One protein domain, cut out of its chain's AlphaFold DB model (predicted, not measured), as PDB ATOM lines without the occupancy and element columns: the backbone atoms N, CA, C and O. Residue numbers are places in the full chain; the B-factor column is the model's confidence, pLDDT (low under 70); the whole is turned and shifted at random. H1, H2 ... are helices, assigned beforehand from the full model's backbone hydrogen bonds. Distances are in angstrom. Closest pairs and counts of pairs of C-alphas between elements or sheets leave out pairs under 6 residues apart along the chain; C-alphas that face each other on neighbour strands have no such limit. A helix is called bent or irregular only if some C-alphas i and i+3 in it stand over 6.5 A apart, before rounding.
ATOM      1  N   PRO A  52      -9.513 -49.240  23.684       94.69
ATOM      2  CA  PRO A  52     -10.822 -49.460  24.281       94.69
ATOM      3  C   PRO A  52     -11.800 -50.061  23.269       94.69
ATOM      4  O   PRO A  52     -11.902 -49.587  22.139       94.69
ATOM      5  N   SER A  53     -12.587 -51.048  23.693       92.38
ATOM      6  CA  SER A  53     -13.666 -51.604  22.864       92.38
ATOM      7  C   SER A  53     -14.699 -50.543  22.472       92.38
ATOM      8  O   SER A  53     -15.278 -50.603  21.396       92.38
ATOM      9  N   SER A  54     -14.878 -49.505  23.294       96.31
ATOM     10  CA  SER A  54     -15.746 -48.367  22.979       96.31
ATOM     11  C   SER A  54     -15.254 -47.516  21.803       96.31
ATOM     12  O   SER A  54     -16.038 -46.747  21.256       96.31
ATOM     13  N   SER A  55     -13.970 -47.600  21.433       95.56
ATOM     14  CA  SER A  55     -13.399 -46.848  20.310       95.56
ATOM     15  C   SER A  55     -13.145 -47.702  19.068       95.56
ATOM     16  O   SER A  55     -12.750 -47.143  18.050       95.56
ATOM     17  N   ALA A  56     -13.342 -49.022  19.123       96.69
ATOM     18  CA  ALA A  56     -13.092 -49.942  18.014       96.69
ATOM     19  C   ALA A  56     -14.247 -50.943  17.874       96.69
ATOM     20  O   ALA A  56     -14.454 -51.778  18.750       96.69
ATOM     21  N   ALA A  57     -14.987 -50.870  16.763       95.12
ATOM     22  CA  ALA A  57     -16.117 -51.766  16.508       95.12
ATOM     23  C   ALA A  57     -15.658 -53.171  16.084       95.12
ATOM     24  O   ALA A  57     -16.359 -54.157  16.307       95.12
ATOM     25  N   THR A  58     -14.473 -53.265  15.480       96.56
ATOM     26  CA  THR A  58     -13.860 -54.511  15.015       96.56
ATOM     27  C   THR A  58     -12.411 -54.630  15.486       96.56
ATOM     28  O   THR A  58     -11.767 -53.640  15.847       96.56
ATOM     29  N   TYR A  59     -11.846 -55.843  15.422       92.94
ATOM     30  CA  TYR A  59     -10.405 -56.028  15.639       92.94
ATOM     31  C   TYR A  59      -9.578 -55.231  14.616       92.94
ATOM     32  O   TYR A  59      -8.508 -54.728  14.946       92.94
ATOM     33  N   TYR A  60     -10.093 -55.065  13.393       95.88
ATOM     34  CA  TYR A  60      -9.432 -54.296  12.344       95.88
ATOM     35  C   TYR A  60      -9.325 -52.811  12.715       95.88
ATOM     36  O   TYR A  60      -8.254 -52.222  12.569       95.88
ATOM     37  N   ASP A  61     -10.384 -52.225  13.285       97.31
ATOM     38  CA  ASP A  61     -10.350 -50.843  13.786       97.31
ATOM     39  C   ASP A  61      -9.304 -50.677  14.889       97.31
ATOM     40  O   ASP A  61      -8.572 -49.685  14.914       97.31
ATOM     41  N   ALA A  62      -9.208 -51.659  15.792       96.62
ATOM     42  CA  ALA A  62      -8.219 -51.652  16.861       96.62
ATOM     43  C   ALA A  62      -6.787 -51.724  16.310       96.62
ATOM     44  O   ALA A  62      -5.938 -50.920  16.703       96.62
ATOM     45  N   VAL A  63      -6.528 -52.620  15.353       95.06
ATOM     46  CA  VAL A  63      -5.224 -52.742  14.679       95.06
ATOM     47  C   VAL A  63      -4.859 -51.441  13.962       95.06
ATOM     48  O   VAL A  63      -3.758 -50.919  14.151       95.06
ATOM     49  N   PHE A  64      -5.785 -50.859  13.198       96.12
ATOM     50  CA  PHE A  64      -5.545 -49.605  12.488       96.12
ATOM     51  C   PHE A  64      -5.222 -48.453  13.451       96.12
ATOM     52  O   PHE A  64      -4.260 -47.709  13.244       96.12
ATOM     53  N   GLN A  65      -5.968 -48.332  14.552       96.75
ATOM     54  CA  GLN A  65      -5.704 -47.328  15.584       96.75
ATOM     55  C   GLN A  65      -4.357 -47.537  16.279       96.75
ATOM     56  O   GLN A  65      -3.651 -46.558  16.533       96.75
ATOM     57  N   ALA A  66      -3.980 -48.783  16.576       95.50
ATOM     58  CA  ALA A  66      -2.681 -49.104  17.160       95.50
ATOM     59  C   ALA A  66      -1.535 -48.658  16.237       95.50
ATOM     60  O   ALA A  66      -0.664 -47.898  16.663       95.50
ATOM     61  N   ILE A  67      -1.600 -49.016  14.949       93.94
ATOM     62  CA  ILE A  67      -0.609 -48.614  13.940       93.94
ATOM     63  C   ILE A  67      -0.529 -47.085  13.834       93.94
ATOM     64  O   ILE A  67       0.565 -46.517  13.860       93.94
ATOM     65  N   GLN A  68      -1.669 -46.386  13.800       94.19
ATOM     66  CA  GLN A  68      -1.683 -44.922  13.810       94.19
ATOM     67  C   GLN A  68      -1.007 -44.336  15.055       94.19
ATOM     68  O   GLN A  68      -0.299 -43.334  14.943       94.19
ATOM     69  N   LYS A  69      -1.213 -44.923  16.241       92.75
ATOM     70  CA  LYS A  69      -0.546 -44.469  17.471       92.75
ATOM     71  C   LYS A  69       0.971 -44.628  17.383       92.75
ATOM     72  O   LYS A  69       1.671 -43.721  17.825       92.75
ATOM     73  N   PHE A  70       1.469 -45.721  16.803       92.12
ATOM     74  CA  PHE A  70       2.909 -45.948  16.630       92.12
ATOM     75  C   PHE A  70       3.535 -44.918  15.686       92.12
ATOM     76  O   PHE A  70       4.528 -44.284  16.037       92.12
ATOM     77  N   TRP A  71       2.894 -44.649  14.548       88.94
ATOM     78  CA  TRP A  71       3.382 -43.661  13.584       88.94
ATOM     79  C   TRP A  71       3.252 -42.211  14.061       88.94
ATOM     80  O   TRP A  71       4.114 -41.394  13.756       88.94
ATOM     81  N   ARG A  72       2.207 -41.852  14.819       88.44
ATOM     82  CA  ARG A  72       1.959 -40.453  15.233       88.44
ATOM     83  C   ARG A  72       3.047 -39.860  16.127       88.44
ATOM     84  O   ARG A  72       3.117 -38.633  16.214       88.44
ATOM     85  N   VAL A  73       3.883 -40.677  16.766       83.88
ATOM     86  CA  VAL A  73       4.920 -40.194  17.692       83.88
ATOM     87  C   VAL A  73       5.856 -39.187  17.025       83.88
ATOM     88  O   VAL A  73       6.139 -38.147  17.622       83.88
ATOM     89  N   ILE A  74       6.250 -39.418  15.768       80.50
ATOM     90  CA  ILE A  74       7.111 -38.481  15.030       80.50
ATOM     91  C   ILE A  74       6.488 -37.087  14.887       80.50
ATOM     92  O   ILE A  74       7.184 -36.079  14.962       80.50
ATOM     93  N   ARG A  75       5.162 -37.018  14.721       77.31
ATOM     94  CA  ARG A  75       4.433 -35.758  14.542       77.31
ATOM     95  C   ARG A  75       4.177 -35.042  15.864       77.31
ATOM     96  O   ARG A  75       4.154 -33.815  15.894       77.31
ATOM     97  N   LEU A  76       3.898 -35.795  16.927       76.06
ATOM     98  CA  LEU A  76       3.480 -35.239  18.218       76.06
ATOM     99  C   LEU A  76       4.653 -34.795  19.091       76.06
ATOM    100  O   LEU A  76       4.461 -34.015  20.022       76.06
ATOM    101  N   SER A  77       5.857 -35.271  18.799       72.12
ATOM    102  CA  SER A  77       7.029 -34.938  19.593       72.12
ATOM    103  C   SER A  77       7.514 -33.512  19.288       72.12
ATOM    104  O   SER A  77       7.748 -33.197  18.120       72.12
ATOM    105  N   PRO A  78       7.700 -32.638  20.300       63.41
ATOM    106  CA  PRO A  78       8.003 -31.213  20.102       63.41
ATOM    107  C   PRO A  78       9.223 -30.944  19.212       63.41
ATOM    108  O   PRO A  78       9.202 -30.007  18.405       63.41
ATOM    109  N   ASN A  79      10.232 -31.811  19.330       64.62
ATOM    110  CA  ASN A  79      11.506 -31.737  18.616       64.62
ATOM    111  C   ASN A  79      11.580 -32.685  17.403       64.62
ATOM    112  O   ASN A  79      12.576 -32.660  16.690       64.62
ATOM    113  N   GLY A  80      10.535 -33.487  17.148       63.75
ATOM    114  CA  GLY A  80      10.571 -34.561  16.148       63.75
ATOM    115  C   GLY A  80      11.677 -35.590  16.422       63.75
ATOM    116  O   GLY A  80      12.237 -35.636  17.516       63.75
ATOM    117  N   VAL A  81      11.980 -36.422  15.423       67.75
ATOM    118  CA  VAL A  81      13.266 -37.138  15.374       67.75
ATOM    119  C   VAL A  81      14.339 -36.123  14.961       67.75
ATOM    120  O   VAL A  81      14.036 -35.201  14.196       67.75
ATOM    121  N   ASN A  82      15.566 -36.247  15.478       68.25
ATOM    122  CA  ASN A  82      16.676 -35.415  15.007       68.25
ATOM    123  C   ASN A  82      16.833 -35.552  13.479       68.25
ATOM    124  O   ASN A  82      16.458 -36.563  12.890       68.25
ATOM    125  N   GLN A  83      17.368 -34.527  12.811       69.56
ATOM    126  CA  GLN A  83      17.531 -34.576  11.347       69.56
ATOM    127  C   GLN A  83      18.506 -35.670  10.901       69.56
ATOM    128  O   GLN A  83      18.415 -36.146   9.778       69.56
ATOM    129  N   GLU A  84      19.396 -36.092  11.794       70.81
ATOM    130  CA  GLU A  84      20.333 -37.191  11.565       70.81
ATOM    131  C   GLU A  84      19.635 -38.561  11.555       70.81
ATOM    132  O   GLU A  84      20.220 -39.532  11.092       70.81
ATOM    133  N   MET A  85      18.382 -38.649  12.027       74.88
ATOM    134  CA  MET A  85      17.599 -39.887  12.105       74.88
ATOM    135  C   MET A  85      18.301 -41.006  12.901       74.88
ATOM    136  O   MET A  85      18.057 -42.188  12.665       74.88
ATOM    137  N   VAL A  86      19.138 -40.631  13.873       74.94
ATOM    138  CA  VAL A  86      19.921 -41.556  14.707       74.94
ATOM    139  C   VAL A  86      19.153 -41.905  15.977       74.94
ATOM    140  O   VAL A  86      18.655 -41.027  16.691       74.94
ATOM    141  N   PHE A  87      19.088 -43.198  16.289       73.00
ATOM    142  CA  PHE A  87      18.548 -43.671  17.556       73.00
ATOM    143  C   PHE A  87      19.598 -43.536  18.666       73.00
ATOM    144  O   PHE A  87      20.508 -44.349  18.764       73.00
ATOM    145  N   VAL A  88      19.469 -42.507  19.503       75.12
ATOM    146  CA  VAL A  88      20.352 -42.275  20.661       75.12
ATOM    147  C   VAL A  88      19.755 -42.849  21.950       75.12
ATOM    148  O   VAL A  88      18.533 -42.935  22.068       75.12
ATOM    149  N   ASP A  89      20.584 -43.152  22.954       76.38
ATOM    150  CA  ASP A  89      20.153 -43.732  24.245       76.38
ATOM    151  C   ASP A  89      19.039 -42.933  24.940       76.38
ATOM    152  O   ASP A  89      18.132 -43.494  25.558       76.38
ATOM    153  N   ALA A  90      19.032 -41.605  24.780       72.38
ATOM    154  CA  ALA A  90      17.972 -40.742  25.303       72.38
ATOM    155  C   ALA A  90      16.568 -41.083  24.755       72.38
ATOM    156  O   ALA A  90      15.560 -40.694  25.349       72.38
ATOM    157  N   LEU A  91      16.481 -41.804  23.632       73.69
ATOM    158  CA  LEU A  91      15.232 -42.249  23.018       73.69
ATOM    159  C   LEU A  91      14.792 -43.646  23.480       73.69
ATOM    160  O   LEU A  91      13.627 -43.983  23.263       73.69
ATOM    161  N   GLU A  92      15.654 -44.421  24.145       74.00
ATOM    162  CA  GLU A  92      15.404 -45.825  24.514       74.00
ATOM    163  C   GLU A  92      14.211 -45.993  25.461       74.00
ATOM    164  O   GLU A  92      13.407 -46.905  25.302       74.00
ATOM    165  N   ASN A  93      14.017 -45.040  26.373       71.25
ATOM    166  CA  ASN A  93      12.879 -45.026  27.298       71.25
ATOM    167  C   ASN A  93      11.750 -44.078  26.860       71.25
ATOM    168  O   ASN A  93      10.850 -43.758  27.638       71.25
ATOM    169  N   SER A  94      11.797 -43.592  25.620       75.94
ATOM    170  CA  SER A  94      10.813 -42.649  25.098       75.94
ATOM    171  C   SER A  94       9.714 -43.350  24.298       75.94
ATOM    172  O   SER A  94       9.823 -44.507  23.885       75.94
ATOM    173  N   THR A  95       8.650 -42.609  23.992       76.44
ATOM    174  CA  THR A  95       7.597 -43.073  23.081       76.44
ATOM    175  C   THR A  95       8.095 -43.270  21.644       76.44
ATOM    176  O   THR A  95       7.396 -43.925  20.867       76.44
ATOM    177  N   PHE A  96       9.281 -42.750  21.281       80.25
ATOM    178  CA  PHE A  96       9.852 -42.874  19.933       80.25
ATOM    179  C   PHE A  96      10.227 -44.293  19.556       80.25
ATOM    180  O   PHE A  96      10.193 -44.590  18.367       80.25
ATOM    181  N   THR A  97      10.490 -45.162  20.532       81.81
ATOM    182  CA  THR A  97      10.712 -46.602  20.316       81.81
ATOM    183  C   THR A  97       9.651 -47.220  19.410       81.81
ATOM    184  O   THR A  97       9.951 -48.047  18.553       81.81
ATOM    185  N   ARG A  98       8.403 -46.749  19.520       86.44
ATOM    186  CA  ARG A  98       7.301 -47.242  18.694       86.44
ATOM    187  C   ARG A  98       7.412 -46.837  17.239       86.44
ATOM    188  O   ARG A  98       7.131 -47.652  16.363       86.44
ATOM    189  N   PHE A  99       7.791 -45.584  17.001       85.25
ATOM    190  CA  PHE A  99       8.003 -45.055  15.661       85.25
ATOM    191  C   PHE A  99       9.247 -45.683  15.032       85.25
ATOM    192  O   PHE A  99       9.163 -46.211  13.928       85.25
ATOM    193  N   THR A 100      10.369 -45.700  15.753       84.50
ATOM    194  CA  THR A 100      11.649 -46.207  15.243       84.50
ATOM    195  C   THR A 100      11.563 -47.685  14.865       84.50
ATOM    196  O   THR A 100      12.133 -48.080  13.850       84.50
ATOM    197  N   GLN A 101      10.774 -48.477  15.602       86.38
ATOM    198  CA  GLN A 101      10.522 -49.887  15.298       86.38
ATOM    199  C   GLN A 101       9.688 -50.106  14.023       86.38
ATOM    200  O   GLN A 101       9.922 -51.088  13.322       86.38
ATOM    201  N   VAL A 102       8.726 -49.226  13.702       85.00
ATOM    202  CA  VAL A 102       7.920 -49.341  12.462       85.00
ATOM    203  C   VAL A 102       8.596 -48.711  11.249       85.00
ATOM    204  O   VAL A 102       8.258 -49.056  10.119       85.00
ATOM    205  N   SER A 103       9.536 -47.789  11.469       78.19
ATOM    206  CA  SER A 103      10.296 -47.115  10.416       78.19
ATOM    207  C   SER A 103      11.677 -47.732  10.165       78.19
ATOM    208  O   SER A 103      12.407 -47.219   9.321       78.19
ATOM    209  N   SER A 104      12.037 -48.800  10.889       68.56
ATOM    210  CA  SER A 104      13.324 -49.504  10.794       68.56
ATOM    211  C   SER A 104      14.546 -48.587  10.944       68.56
ATOM    212  O   SER A 104      15.504 -48.699  10.179       68.56
ATOM    213  N   LEU A 105      14.521 -47.659  11.909       57.53
ATOM    214  CA  LEU A 105      15.702 -46.834  12.190       57.53
ATOM    215  C   LEU A 105      16.787 -47.695  12.840       57.53
ATOM    216  O   LEU A 105      16.531 -48.385  13.826       57.53
ATOM    217  N   ILE A 106      17.981 -47.676  12.246       44.84
ATOM    218  CA  ILE A 106      19.120 -48.487  12.676       44.84
ATOM    219  C   ILE A 106      19.680 -47.890  13.975       44.84
ATOM    220  O   ILE A 106      19.903 -46.683  14.062       44.84
ATOM    221  N   LYS A 107      19.872 -48.742  14.988       45.06
ATOM    222  CA  LYS A 107      20.672 -48.440  16.182       45.06
ATOM    223  C   LYS A 107      22.140 -48.567  15.756       45.06
ATOM    224  O   LYS A 107      22.521 -49.653  15.319       45.06
ATOM    225  N   GLU A 108      22.895 -47.471  15.780       39.16
ATOM    226  CA  GLU A 108      24.363 -47.516  15.634       39.16
ATOM    227  C   GLU A 108      25.020 -47.972  16.940       39.16
ATOM    228  O   GLU A 108      24.500 -47.607  18.021       39.16
TER     229      GLU A 108
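AT A GLANCE: This is residues 52 to 108 of the 108 residues of an uncharacterized protein of Teladorsagia circumcincta (UniProt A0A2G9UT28). A long, kinked helix, H1, makes much of the length of an elongated shape, and a short helix, H2, packs steeply on its later part, at residues 70 to 74. Between the two helices, residues 77 to 95 make a wide loop with no named element, which leads from the end of H1 round to the start of H2. The printed part has 57 residues, with two named helices in the order H1, H2 and no named strand; the class is all helix, though under half of the residues, 25 of 57, are in named elements. The whole is loose, with a radius of gyration of the C-alphas of 13.4 A and spans of 40 by 21 by 18 A.

IN THESE COORDINATES: The printed part begins at Pro 52, C-alpha at (-10.822, -49.460, 24.281). H1 holds residues 59 to 76 and measures 25.1 A from C-alpha 59 at (-10.405, -56.028, 15.639) to C-alpha 76. It has a kink of 34 degrees near residue 70. H1 is irregular, but only just: C-alphas 71 and 74 are 6.54 A apart. H2 holds residues 96 to 102 and ends with C-alpha 102 at (7.920, -49.341, 12.462).

HOW THE PARTS SIT: H1 touches H2 with residues 70 to 74 alone. Their closest C-alphas, those of Phe 70 and Arg 98, are 5.0 A apart. The helices run opposite ways at a steep tilt of 56 degrees. Every O i to N i+4 pair is within hydrogen-bond range in H2, and 11 of 14 are in H1.

THE WHOLE: The two C-alphas farthest apart, those of Ser 54 and Glu 108, are 40.8 A apart. The printed part has no cut, and the link from H1 to H2, 19 residues, is long. The mean pLDDT of the printed part is 80.4; it is under 70 at residues 78 to 83 and 104 to 108, and Glu 108 is the chain's last residue.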